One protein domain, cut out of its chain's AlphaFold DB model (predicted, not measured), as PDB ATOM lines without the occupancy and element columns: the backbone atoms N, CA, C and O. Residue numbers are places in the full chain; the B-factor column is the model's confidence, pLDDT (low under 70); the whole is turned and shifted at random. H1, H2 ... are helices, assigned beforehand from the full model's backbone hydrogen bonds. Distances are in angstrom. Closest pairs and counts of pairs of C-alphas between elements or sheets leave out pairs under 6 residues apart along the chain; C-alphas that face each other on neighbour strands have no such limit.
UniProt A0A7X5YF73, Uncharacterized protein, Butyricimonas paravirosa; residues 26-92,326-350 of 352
ATOM      1  N   ASP A  26      13.041 -28.756  34.448       93.12
ATOM      2  CA  ASP A  26      12.267 -28.584  33.210       93.12
ATOM      3  C   ASP A  26      11.823 -27.127  33.003       93.12
ATOM      4  O   ASP A  26      11.286 -26.773  31.952       93.12
ATOM      5  N   LYS A  27      12.025 -26.266  34.011       94.12
ATOM      6  CA  LYS A  27      11.740 -24.835  33.903       94.12
ATOM      7  C   LYS A  27      12.717 -24.159  32.956       94.12
ATOM      8  O   LYS A  27      13.901 -24.501  32.913       94.12
ATOM      9  N   SER A  28      12.224 -23.149  32.241       93.75
ATOM     10  CA  SER A  28      13.071 -22.298  31.411       93.75
ATOM     11  C   SER A  28      14.102 -21.564  32.268       93.75
ATOM     12  O   SER A  28      13.764 -21.021  33.320       93.75
ATOM     13  N   VAL A  29      15.324 -21.416  31.755       94.50
ATOM     14  CA  VAL A  29      16.372 -20.570  32.360       94.50
ATOM     15  C   VAL A  29      15.955 -19.101  32.518       94.50
ATOM     16  O   VAL A  29      16.596 -18.335  33.230       94.50
ATOM     17  N   THR A  30      14.885 -18.677  31.835       92.88
ATOM     18  CA  THR A  30      14.317 -17.330  31.971       92.88
ATOM     19  C   THR A  30      13.384 -17.170  33.170       92.88
ATOM     20  O   THR A  30      12.981 -16.049  33.474       92.88
ATOM     21  N   GLU A  31      12.972 -18.270  33.798       90.81
ATOM     22  CA  GLU A  31      12.078 -18.279  34.953       90.81
ATOM     23  C   GLU A  31      12.892 -18.328  36.241       90.81
ATOM     24  O   GLU A  31      13.700 -19.231  36.428       90.81
ATOM     25  N   SER A  32      12.668 -17.383  37.152       88.12
ATOM     26  CA  SER A  32      13.337 -17.400  38.454       88.12
ATOM     27  C   SER A  32      12.968 -18.653  39.248       88.12
ATOM     28  O   SER A  32      11.782 -18.958  39.404       88.12
ATOM     29  N   LEU A  33      13.974 -19.324  39.804       88.38
ATOM     30  CA  LEU A  33      13.776 -20.400  40.773       88.38
ATOM     31  C   LEU A  33      13.621 -19.837  42.186       88.38
ATOM     32  O   LEU A  33      14.250 -18.832  42.539       88.38
ATOM     33  N   THR A  34      12.800 -20.487  43.012       89.44
ATOM     34  CA  THR A  34      12.818 -20.231  44.461       89.44
ATOM     35  C   THR A  34      14.085 -20.829  45.094       89.44
ATOM     36  O   THR A  34      14.758 -21.652  44.463       89.44
ATOM     37  N   PRO A  35      14.451 -20.441  46.330       87.75
ATOM     38  CA  PRO A  35      15.554 -21.080  47.048       87.75
ATOM     39  C   PRO A  35      15.385 -22.599  47.156       87.75
ATOM     40  O   PRO A  35      16.326 -23.333  46.887       87.75
ATOM     41  N   GLU A  36      14.172 -23.081  47.443       88.00
ATOM     42  CA  GLU A  36      13.882 -24.513  47.565       88.00
ATOM     43  C   GLU A  36      14.053 -25.249  46.229       88.00
ATOM     44  O   GLU A  36      14.610 -26.343  46.189       88.00
ATOM     45  N   GLU A  37      13.619 -24.631  45.129       90.50
ATOM     46  CA  GLU A  37      13.798 -25.170  43.778       90.50
ATOM     47  C   GLU A  37      15.275 -25.185  43.363       90.50
ATOM     48  O   GLU A  37      15.733 -26.120  42.710       90.50
ATOM     49  N   SER A  38      16.033 -24.165  43.770       88.19
ATOM     50  CA  SER A  38      17.474 -24.085  43.516       88.19
ATOM     51  C   SER A  38      18.244 -25.142  44.306       88.19
ATOM     52  O   SER A  38      19.141 -25.782  43.756       88.19
ATOM     53  N   ASP A  39      17.866 -25.370  45.564       86.75
ATOM     54  CA  ASP A  39      18.431 -26.422  46.411       86.75
ATOM     55  C   ASP A  39      18.112 -27.818  45.856       86.75
ATOM     56  O   ASP A  39      18.979 -28.694  45.855       86.75
ATOM     57  N   GLU A  40      16.899 -28.037  45.336       90.44
ATOM     58  CA  GLU A  40      16.504 -29.295  44.691       90.44
ATOM     59  C   GLU A  40      17.366 -29.596  43.455       90.44
ATOM     60  O   GLU A  40      17.881 -30.709  43.310       90.44
ATOM     61  N   VAL A  41      17.602 -28.603  42.590       90.25
ATOM     62  CA  VAL A  41      18.522 -28.760  41.450       90.25
ATOM     63  C   VAL A  41      19.961 -28.965  41.932       90.25
ATOM     64  O   VAL A  41      20.670 -29.821  41.397       90.25
ATOM     65  N   GLY A  42      20.375 -28.245  42.978       87.38
ATOM     66  CA  GLY A  42      21.692 -28.355  43.610       87.38
ATOM     67  C   GLY A  42      22.012 -29.747  44.161       87.38
ATOM     68  O   GLY A  42      23.165 -30.171  44.135       87.38
ATOM     69  N   GLN A  43      21.003 -30.511  44.588       87.88
ATOM     70  CA  GLN A  43      21.193 -31.908  44.999       87.88
ATOM     71  C   GLN A  43      21.604 -32.815  43.831       87.88
ATOM     72  O   GLN A  43      22.360 -33.766  44.034       87.88
ATOM     73  N   LYS A  44      21.117 -32.536  42.614       88.38
ATOM     74  CA  LYS A  44      21.487 -33.283  41.400       88.38
ATOM     75  C   LYS A  44      22.782 -32.755  40.779       88.38
ATOM     76  O   LYS A  44      23.572 -33.541  40.264       88.38
ATOM     77  N   PHE A  45      22.993 -31.444  40.843       89.06
ATOM     78  CA  PHE A  45      24.155 -30.756  40.298       89.06
ATOM     79  C   PHE A  45      24.812 -29.903  41.395       89.06
ATOM     80  O   PHE A  45      24.393 -28.765  41.599       89.06
ATOM     81  N   PRO A  46      25.847 -30.414  42.089       87.06
ATOM     82  CA  PRO A  46      26.437 -29.747  43.255       87.06
ATOM     83  C   PRO A  46      26.900 -28.299  43.023       87.06
ATOM     84  O   PRO A  46      26.847 -27.486  43.943       87.06
ATOM     85  N   ASP A  47      27.301 -27.954  41.796       87.44
ATOM     86  CA  ASP A  47      27.758 -26.605  41.435       87.44
ATOM     87  C   ASP A  47      26.623 -25.657  41.000       87.44
ATOM     88  O   ASP A  47      26.869 -24.480  40.722       87.44
ATOM     89  N   PHE A  48      25.371 -26.133  40.956       92.62
ATOM     90  CA  PHE A  48      24.243 -25.410  40.362       92.62
ATOM     91  C   PHE A  48      24.052 -24.007  40.923       92.62
ATOM     92  O   PHE A  48      23.918 -23.070  40.148       92.62
ATOM     93  N   VAL A  49      24.061 -23.837  42.249       89.62
ATOM     94  CA  VAL A  49      23.813 -22.526  42.873       89.62
ATOM     95  C   VAL A  49      24.850 -21.503  42.404       89.62
ATOM     96  O   VAL A  49      24.502 -20.403  41.979       89.62
ATOM     97  N   GLY A  50      26.127 -21.894  42.384       87.94
ATOM     98  CA  GLY A  50      27.199 -21.037  41.886       87.94
ATOM     99  C   GLY A  50      27.052 -20.726  40.396       87.94
ATOM    100  O   GLY A  50      27.298 -19.596  39.976       87.94
ATOM    101  N   VAL A  51      26.621 -21.706  39.600       90.75
ATOM    102  CA  VAL A  51      26.400 -21.540  38.160       90.75
ATOM    103  C   VAL A  51      25.212 -20.619  37.867       90.75
ATOM    104  O   VAL A  51      25.308 -19.709  37.038       90.75
ATOM    105  N   TYR A  52      24.113 -20.818  38.584       90.56
ATOM    106  CA  TYR A  52      22.894 -20.033  38.490       90.56
ATOM    107  C   TYR A  52      23.161 -18.558  38.797       90.56
ATOM    108  O   TYR A  52      22.824 -17.688  37.994       90.56
ATOM    109  N   GLU A  53      23.834 -18.274  39.911       88.94
ATOM    110  CA  GLU A  53      24.109 -16.905  40.349       88.94
ATOM    111  C   GLU A  53      25.155 -16.184  39.491       88.94
ATOM    112  O   GLU A  53      25.083 -14.963  39.340       88.94
ATOM    113  N   ARG A  54      26.139 -16.907  38.938       85.44
ATOM    114  CA  ARG A  54      27.263 -16.297  38.205       85.44
ATOM    115  C   ARG A  54      27.049 -16.197  36.702       85.44
ATOM    116  O   ARG A  54      27.543 -15.242  36.108       85.44
ATOM    117  N   PHE A  55      26.342 -17.149  36.098       83.88
ATOM    118  CA  PHE A  55      26.196 -17.230  34.643       83.88
ATOM    119  C   PHE A  55      24.747 -17.030  34.213       83.88
ATOM    120  O   PHE A  55      24.450 -16.071  33.502       83.88
ATOM    121  N   ILE A  56      23.832 -17.879  34.691       90.19
ATOM    122  CA  ILE A  56      22.453 -17.915  34.181       90.19
ATOM    123  C   ILE A  56      21.708 -16.623  34.525       90.19
ATOM    124  O   ILE A  56      21.247 -15.905  33.636       90.19
ATOM    125  N   PHE A  57      21.612 -16.295  35.814       88.38
ATOM    126  CA  PHE A  57      20.821 -15.161  36.284       88.38
ATOM    127  C   PHE A  57      21.339 -13.808  35.762       88.38
ATOM    128  O   PHE A  57      20.529 -13.025  35.250       88.38
ATOM    129  N   PRO A  58      22.653 -13.496  35.824       87.62
ATOM    130  CA  PRO A  58      23.165 -12.228  35.315       87.62
ATOM    131  C   PRO A  58      22.976 -12.074  33.810       87.62
ATOM    132  O   PRO A  58      22.644 -10.978  33.362       87.62
ATOM    133  N   GLU A  59      23.171 -13.139  33.028       86.94
ATOM    134  CA  GLU A  59      23.068 -13.063  31.572       86.94
ATOM    135  C   GLU A  59      21.613 -12.906  31.124       86.94
ATOM    136  O   GLU A  59      21.297 -11.975  30.388       86.94
ATOM    137  N   VAL A  60      20.693 -13.719  31.648       89.25
ATOM    138  CA  VAL A  60      19.255 -13.636  31.331       89.25
ATOM    139  C   VAL A  60      18.672 -12.260  31.667       89.25
ATOM    140  O   VAL A  60      17.834 -11.735  30.926       89.25
ATOM    141  N   ARG A  61      19.109 -11.651  32.777       87.69
ATOM    142  CA  ARG A  61      18.584 -10.363  33.251       87.69
ATOM    143  C   ARG A  61      19.011  -9.168  32.392       87.69
ATOM    144  O   ARG A  61      18.322  -8.151  32.422       87.69
ATOM    145  N   LYS A  62      20.103  -9.266  31.623       88.00
ATOM    146  CA  LYS A  62      20.550  -8.185  30.716       88.00
ATOM    147  C   LYS A  62      19.545  -7.898  29.603       88.00
ATOM    148  O   LYS A  62      19.519  -6.790  29.072       88.00
ATOM    149  N   TRP A  63      18.737  -8.890  29.243       86.38
ATOM    150  CA  TRP A  63      17.902  -8.848  28.055       86.38
ATOM    151  C   TRP A  63      16.445  -8.502  28.381       86.38
ATOM    152  O   TRP A  63      15.845  -9.034  29.322       86.38
ATOM    153  N   ASP A  64      15.863  -7.627  27.558       86.94
ATOM    154  CA  ASP A  64      14.439  -7.284  27.600       86.94
ATOM    155  C   ASP A  64      13.562  -8.501  27.257       86.94
ATOM    156  O   ASP A  64      13.941  -9.334  26.424       86.94
ATOM    157  N   ASP A  65      12.382  -8.600  27.871       82.56
ATOM    158  CA  ASP A  65      11.442  -9.721  27.695       82.56
ATOM    159  C   ASP A  65      10.976  -9.911  26.247       82.56
ATOM    160  O   ASP A  65      10.638 -11.033  25.845       82.56
ATOM    161  N   HIS A  66      10.988  -8.844  25.447       84.12
ATOM    162  CA  HIS A  66      10.631  -8.872  24.034       84.12
ATOM    163  C   HIS A  66      11.829  -9.077  23.104       84.12
ATOM    164  O   HIS A  66      11.621  -9.282  21.908       84.12
ATOM    165  N   SER A  67      13.064  -9.080  23.616       88.81
ATOM    166  CA  SER A  67      14.250  -9.326  22.791       88.81
ATOM    167  C   SER A  67      14.213 -10.719  22.150       88.81
ATOM    168  O   SER A  67      13.815 -11.709  22.770       88.81
ATOM    169  N   LEU A  68      14.656 -10.811  20.890       87.31
ATOM    170  CA  LEU A  68      14.685 -12.080  20.156       87.31
ATOM    171  C   LEU A  68      15.540 -13.130  20.882       87.31
ATOM    172  O   LEU A  68      15.173 -14.302  20.917       87.31
ATOM    173  N   TYR A  69      16.653 -12.708  21.481       87.56
ATOM    174  CA  TYR A  69      17.545 -13.590  22.225       87.56
ATOM    175  C   TYR A  69      16.863 -14.188  23.464       87.56
ATOM    176  O   TYR A  69      16.794 -15.409  23.594       87.56
ATOM    177  N   LYS A  70      16.227 -13.369  24.313       88.31
ATOM    178  CA  LYS A  70      15.497 -13.877  25.487       88.31
ATOM    179  C   LYS A  70      14.304 -14.751  25.105       88.31
ATOM    180  O   LYS A  70      14.025 -15.736  25.782       88.31
ATOM    181  N   GLN A  71      13.632 -14.455  23.991       90.44
ATOM    182  CA  GLN A  71      12.585 -15.330  23.452       90.44
ATOM    183  C   GLN A  71      13.123 -16.699  23.017       90.44
ATOM    184  O   GLN A  71      12.437 -17.701  23.215       90.44
ATOM    185  N   LYS A  72      14.336 -16.766  22.449       91.38
ATOM    186  CA  LYS A  72      14.999 -18.039  22.131       91.38
ATOM    187  C   LYS A  72      15.349 -18.816  23.404       91.38
ATOM    188  O   LYS A  72      15.069 -20.010  23.457       91.38
ATOM    189  N   LEU A  73      15.867 -18.137  24.433       92.94
ATOM    190  CA  LEU A  73      16.223 -18.752  25.719       92.94
ATOM    191  C   LEU A  73      15.033 -19.371  26.461       92.94
ATOM    192  O   LEU A  73      15.243 -20.303  27.224       92.94
ATOM    193  N   LYS A  74      13.787 -18.952  26.193       92.44
ATOM    194  CA  LYS A  74      12.584 -19.588  26.773       92.44
ATOM    195  C   LYS A  74      12.463 -21.089  26.486       92.44
ATOM    196  O   LYS A  74      11.675 -21.767  27.132       92.44
ATOM    197  N   LYS A  75      13.173 -21.582  25.467       93.56
ATOM    198  CA  LYS A  75      13.202 -23.001  25.091       93.56
ATOM    199  C   LYS A  75      14.287 -23.795  25.814       93.56
ATOM    200  O   LYS A  75      14.273 -25.012  25.705       93.56
ATOM    201  N   LEU A  76      15.237 -23.122  26.460       96.38
ATOM    202  CA  LEU A  76      16.346 -23.755  27.157       96.38
ATOM    203  C   LEU A  76      15.948 -23.985  28.613       96.38
ATOM    204  O   LEU A  76      15.625 -23.026  29.317       96.38
ATOM    205  N   THR A  77      15.979 -25.234  29.063       96.12
ATOM    206  CA  THR A  77      15.669 -25.576  30.454       96.12
ATOM    207  C   THR A  77      16.914 -25.540  31.345       96.12
ATOM    208  O   THR A  77      18.047 -25.576  30.853       96.12
ATOM    209  N   TYR A  78      16.733 -25.473  32.669       94.62
ATOM    210  CA  TYR A  78      17.853 -25.611  33.610       94.62
ATOM    211  C   TYR A  78      18.559 -26.966  33.471       94.62
ATOM    212  O   TYR A  78      19.779 -27.027  33.592       94.62
ATOM    213  N   GLY A  79      17.816 -28.037  33.177       94.00
ATOM    214  CA  GLY A  79      18.365 -29.359  32.888       94.00
ATOM    215  C   GLY A  79      19.278 -29.348  31.666       94.00
ATOM    216  O   GLY A  79      20.442 -29.725  31.789       94.00
ATOM    217  N   ASP A  80      18.790 -28.829  30.534       95.81
ATOM    218  CA  ASP A  80      19.572 -28.724  29.292       95.81
ATOM    219  C   ASP A  80      20.864 -27.923  29.504       95.81
ATOM    220  O   ASP A  80      21.934 -28.291  29.014       95.81
ATOM    221  N   PHE A  81      20.774 -26.809  30.241       95.75
ATOM    222  CA  PHE A  81      21.936 -25.974  30.519       95.75
ATOM    223  C   PHE A  81      22.941 -26.672  31.438       95.75
ATOM    224  O   PHE A  81      24.140 -26.554  31.212       95.75
ATOM    225  N   MET A  82      22.486 -27.405  32.457       94.44
ATOM    226  CA  MET A  82      23.394 -28.108  33.366       94.44
ATOM    227  C   MET A  82      24.042 -29.335  32.727       94.44
ATOM    228  O   MET A  82      25.202 -29.620  33.020       94.44
ATOM    229  N   GLU A  83      23.352 -30.024  31.818       94.06
ATOM    230  CA  GLU A  83      23.961 -31.068  30.988       94.06
ATOM    231  C   GLU A  83      25.054 -30.487  30.084       94.06
ATOM    232  O   GLU A  83      26.170 -31.010  30.058       94.06
ATOM    233  N   PHE A  84      24.780 -29.353  29.430       95.81
ATOM    234  CA  PHE A  84      25.783 -28.614  28.665       95.81
ATOM    235  C   PHE A  84      26.957 -28.149  29.543       95.81
ATOM    236  O   PHE A  84      28.111 -28.360  29.185       95.81
ATOM    237  N   TYR A  85      26.686 -27.549  30.705       94.19
ATOM    238  CA  TYR A  85      27.717 -27.078  31.632       94.19
ATOM    239  C   TYR A  85      28.629 -28.227  32.070       94.19
ATOM    240  O   TYR A  85      29.848 -28.090  32.063       94.19
ATOM    241  N   ASN A  86      28.049 -29.382  32.395       93.06
ATOM    242  CA  ASN A  86      28.817 -30.576  32.719       93.06
ATOM    243  C   ASN A  86      29.676 -31.027  31.526       93.06
ATOM    244  O   ASN A  86      30.846 -31.347  31.712       93.06
ATOM    245  N   LEU A  87      29.133 -30.989  30.304       94.25
ATOM    246  CA  LEU A  87      29.873 -31.328  29.088       94.25
ATOM    247  C   LEU A  87      31.089 -30.419  28.866       94.25
ATOM    248  O   LEU A  87      32.138 -30.941  28.513       94.25
ATOM    249  N   VAL A  88      30.985 -29.108  29.129       92.88
ATOM    250  CA  VAL A  88      32.101 -28.143  28.999       92.88
ATOM    251  C   VAL A  88      33.335 -28.565  29.805       92.88
ATOM    252  O   VAL A  88      34.458 -28.349  29.357       92.88
ATOM    253  N   TYR A  89      33.149 -29.170  30.981       89.62
ATOM    254  CA  TYR A  89      34.255 -29.546  31.873       89.62
ATOM    255  C   TYR A  89      34.568 -31.047  31.884       89.62
ATOM    256  O   TYR A  89      35.647 -31.447  32.327       89.62
ATOM    257  N   HIS A  90      33.643 -31.883  31.409       90.19
ATOM    258  CA  HIS A  90      33.718 -33.338  31.508       90.19
ATOM    259  C   HIS A  90      33.473 -34.017  30.154       90.19
ATOM    260  O   HIS A  90      32.540 -34.804  29.994       90.19
ATOM    261  N   HIS A  91      34.357 -33.746  29.191       91.31
ATOM    262  CA  HIS A  91      34.438 -34.445  27.907       91.31
ATOM    263  C   HIS A  91      35.821 -35.093  27.706       91.31
ATOM    264  O   HIS A  91      36.819 -34.670  28.291       91.31
ATOM    265  N   ASP A  92      35.911 -36.100  26.837       92.44
ATOM    266  CA  ASP A  92      37.144 -36.830  26.494       92.44
ATOM    267  C   ASP A  92      37.560 -36.664  25.016       92.44
ATOM    268  O   ASP A  92      38.378 -37.413  24.479       92.44
ATOM    269  N   TYR A 326      28.925 -25.923  20.653       97.06
ATOM    270  CA  TYR A 326      27.876 -25.193  19.945       97.06
ATOM    271  C   TYR A 326      26.917 -26.140  19.210       97.06
ATOM    272  O   TYR A 326      25.705 -25.992  19.334       97.06
ATOM    273  N   GLU A 327      27.437 -27.133  18.483       95.94
ATOM    274  CA  GLU A 327      26.648 -28.157  17.784       95.94
ATOM    275  C   GLU A 327      25.763 -28.966  18.753       95.94
ATOM    276  O   GLU A 327      24.643 -29.332  18.393       95.94
ATOM    277  N   HIS A 328      26.235 -29.215  19.980       96.44
ATOM    278  CA  HIS A 328      25.488 -29.941  21.006       96.44
ATOM    279  C   HIS A 328      24.267 -29.158  21.503       96.44
ATOM    280  O   HIS A 328      23.156 -29.689  21.520       96.44
ATOM    281  N   ASN A 329      24.454 -27.898  21.909       97.12
ATOM    282  CA  ASN A 329      23.350 -27.039  22.332       97.12
ATOM    283  C   ASN A 329      23.670 -25.551  22.089       97.12
ATOM    284  O   ASN A 329      24.242 -24.894  22.965       97.12
ATOM    285  N   PRO A 330      23.239 -24.975  20.947       95.62
ATOM    286  CA  PRO A 330      23.530 -23.585  20.602       95.62
ATOM    287  C   PRO A 330      23.014 -22.567  21.624       95.62
ATOM    288  O   PRO A 330      23.645 -21.539  21.847       95.62
ATOM    289  N   LEU A 331      21.861 -22.835  22.255       95.38
ATOM    290  CA  LEU A 331      21.264 -21.911  23.223       95.38
ATOM    291  C   LEU A 331      22.011 -21.934  24.555       95.38
ATOM    292  O   LEU A 331      22.241 -20.872  25.130       95.38
ATOM    293  N   ALA A 332      22.411 -23.115  25.030       96.25
ATOM    294  CA  ALA A 332      23.229 -23.233  26.232       96.25
ATOM    295  C   ALA A 332      24.633 -22.657  26.010       96.25
ATOM    296  O   ALA A 332      25.126 -21.923  26.866       96.25
ATOM    297  N   PHE A 333      25.219 -22.893  24.831       96.19
ATOM    298  CA  PHE A 333      26.483 -22.289  24.418       96.19
ATOM    299  C   PHE A 333      26.413 -20.761  24.446       96.19
ATOM    300  O   PHE A 333      27.243 -20.122  25.091       96.19
ATOM    301  N   SER A 334      25.391 -20.164  23.820       94.25
ATOM    302  CA  SER A 334      25.211 -18.709  23.849       94.25
ATOM    303  C   SER A 334      24.924 -18.166  25.238       94.25
ATOM    304  O   SER A 334      25.398 -17.085  25.569       94.25
ATOM    305  N   LEU A 335      24.197 -18.896  26.085       94.50
ATOM    306  CA  LEU A 335      23.992 -18.471  27.465       94.50
ATOM    307  C   LEU A 335      25.302 -18.502  28.273       94.50
ATOM    308  O   LEU A 335      25.537 -17.607  29.079       94.50
ATOM    309  N   PHE A 336      26.162 -19.495  28.041       93.69
ATOM    310  CA  PHE A 336      27.432 -19.658  28.749       93.69
ATOM    311  C   PHE A 336      28.505 -18.656  28.296       93.69
ATOM    312  O   PHE A 336      29.163 -18.041  29.133       93.69
ATOM    313  N   TYR A 337      28.662 -18.454  26.982       91.62
ATOM    314  CA  TYR A 337      29.677 -17.560  26.406       91.62
ATOM    315  C   TYR A 337      29.180 -16.134  26.129       91.62
ATOM    316  O   TYR A 337      29.996 -15.265  25.835       91.62
ATOM    317  N   SER A 338      27.878 -15.862  26.272       89.56
ATOM    318  CA  SER A 338      27.131 -14.693  25.768       89.56
ATOM    319  C   SER A 338      26.795 -14.743  24.269       89.56
ATOM    320  O   SER A 338      27.526 -15.315  23.453       89.56
ATOM    321  N   ASP A 339      25.682 -14.097  23.895       88.62
ATOM    322  CA  ASP A 339      25.240 -13.984  22.497       88.62
ATOM    323  C   ASP A 339      26.297 -13.275  21.641       88.62
ATOM    324  O   ASP A 339      26.648 -13.759  20.570       88.62
ATOM    325  N   ALA A 340      26.878 -12.182  22.150       90.06
ATOM    326  CA  ALA A 340      27.884 -11.399  21.435       90.06
ATOM    327  C   ALA A 340      29.134 -12.228  21.097       90.06
ATOM    328  O   ALA A 340      29.499 -12.319  19.925       90.06
ATOM    329  N   ALA A 341      29.736 -12.894  22.088       92.38
ATOM    330  CA  ALA A 341      30.909 -13.736  21.845       92.38
ATOM    331  C   ALA A 341      30.574 -14.929  20.939       92.38
ATOM    332  O   ALA A 341      31.388 -15.331  20.112       92.38
ATOM    333  N   THR A 342      29.356 -15.474  21.039       94.06
ATOM    334  CA  THR A 342      28.918 -16.538  20.127       94.06
ATOM    335  C   THR A 342      28.855 -16.045  18.687       94.06
ATOM    336  O   THR A 342      29.351 -16.726  17.797       94.06
ATOM    337  N   GLN A 343      28.279 -14.867  18.434       93.44
ATOM    338  CA  GLN A 343      28.228 -14.308  17.080       93.44
ATOM    339  C   GLN A 343      29.632 -14.042  16.521       93.44
ATOM    340  O   GLN A 343      29.877 -14.319  15.348       93.44
ATOM    341  N   GLU A 344      30.560 -13.552  17.347       95.06
ATOM    342  CA  GLU A 344      31.965 -13.373  16.957       95.06
ATOM    343  C   GLU A 344      32.618 -14.703  16.555       95.06
ATOM    344  O   GLU A 344      33.193 -14.797  15.469       95.06
ATOM    345  N   LEU A 345      32.453 -15.752  17.368       95.81
ATOM    346  CA  LEU A 345      32.968 -17.092  17.068       95.81
ATOM    347  C   LEU A 345      32.354 -17.676  15.789       95.81
ATOM    348  O   LEU A 345      33.075 -18.206  14.947       95.81
ATOM    349  N   LEU A 346      31.040 -17.543  15.590       94.88
ATOM    350  CA  LEU A 346      30.375 -18.026  14.374       94.88
ATOM    351  C   LEU A 346      30.898 -17.315  13.123       94.88
ATOM    352  O   LEU A 346      31.152 -17.971  12.112       94.88
ATOM    353  N   MET A 347      31.130 -16.001  13.200       94.00
ATOM    354  CA  MET A 347      31.753 -15.244  12.113       94.00
ATOM    355  C   MET A 347      33.182 -15.724  11.831       94.00
ATOM    356  O   MET A 347      33.525 -15.937  10.668       94.00
ATOM    357  N   GLU A 348      33.991 -15.956  12.867       92.00
ATOM    358  CA  GLU A 348      35.347 -16.512  12.733       92.00
ATOM    359  C   GLU A 348      35.338 -17.912  12.095       92.00
ATOM    360  O   GLU A 348      36.223 -18.281  11.318       92.00
ATOM    361  N   TRP A 349      34.319 -18.714  12.397       92.75
ATOM    362  CA  TRP A 349      34.152 -20.058  11.849       92.75
ATOM    363  C   TRP A 349      33.522 -20.073  10.451       92.75
ATOM    364  O   TRP A 349      33.520 -21.122   9.805       92.75
ATOM    365  N   GLY A 350      33.011 -18.936   9.970       90.38
ATOM    366  CA  GLY A 350      32.282 -18.830   8.706       90.38
ATOM    367  C   GLY A 350      30.883 -19.456   8.749       90.38
ATOM    368  O   GLY A 350      30.347 -19.846   7.709       90.38
TER     369      GLY A 350
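What this domain is: This is residues 26 to 92 and 326 to 350 of the 352 residues of an uncharacterized protein of Butyricimonas paravirosa (UniProt A0A7X5YF73). H2, H4 and H5 cross as a loose triangle in the middle of a flat model, with H1 at one end and H6 at the other. The printed part has 92 residues and six named helices, H1 to H6 in order: all helix, compact, radius of gyration of the C-alphas 13.2 A, spans 42 by 39 by 20 A.

How they stand to each other: H1, residues 35 to 44, touches residues 48 to 49 alone of H2, residues 48 to 61, at Gly 42 and Phe 48, closest C-alphas 5.1 A apart, a steep tilt of 56 degrees, opposite ways. H3, residues 68 to 73, only just touches H5, residues 330 to 337, with 3 pairs of C-alphas within 8 A, closest Leu 73 and Leu 331, 6.5 A. H4, residues 78 to 89, touches H5 with residues 80 to 85 alone, closest C-alphas Phe 81 and Ala 332, 5.3 A. H2 touches H5 with residues 55 to 60 alone, about perpendicular at 81 degrees, closest C-alphas Phe 55 and Phe 336, 6.5 A. H6, residues 339 to 349, touches H5 only at the corner, closest C-alphas Ser 334 and Thr 342, 5.7 A. O i to N i+4 pairs are within hydrogen-bond range throughout H3, H5 and H6, and 5 of 6 in H1, 8 of 10 in H2, 7 of 8 in H4.

Where its parts are: H1 begins at C-alpha 35 (15.554, -21.080, 47.048); H6, 15.2 A long, ends at C-alpha 349 (34.152, -20.058, 11.849). H2 spans 17.6 A and H4 17.0 A.

The domain as a whole: Residues 93 to 325 are not printed; C-alphas 92 and 326 are 16.3 A apart. No printed residue is under 70 in pLDDT.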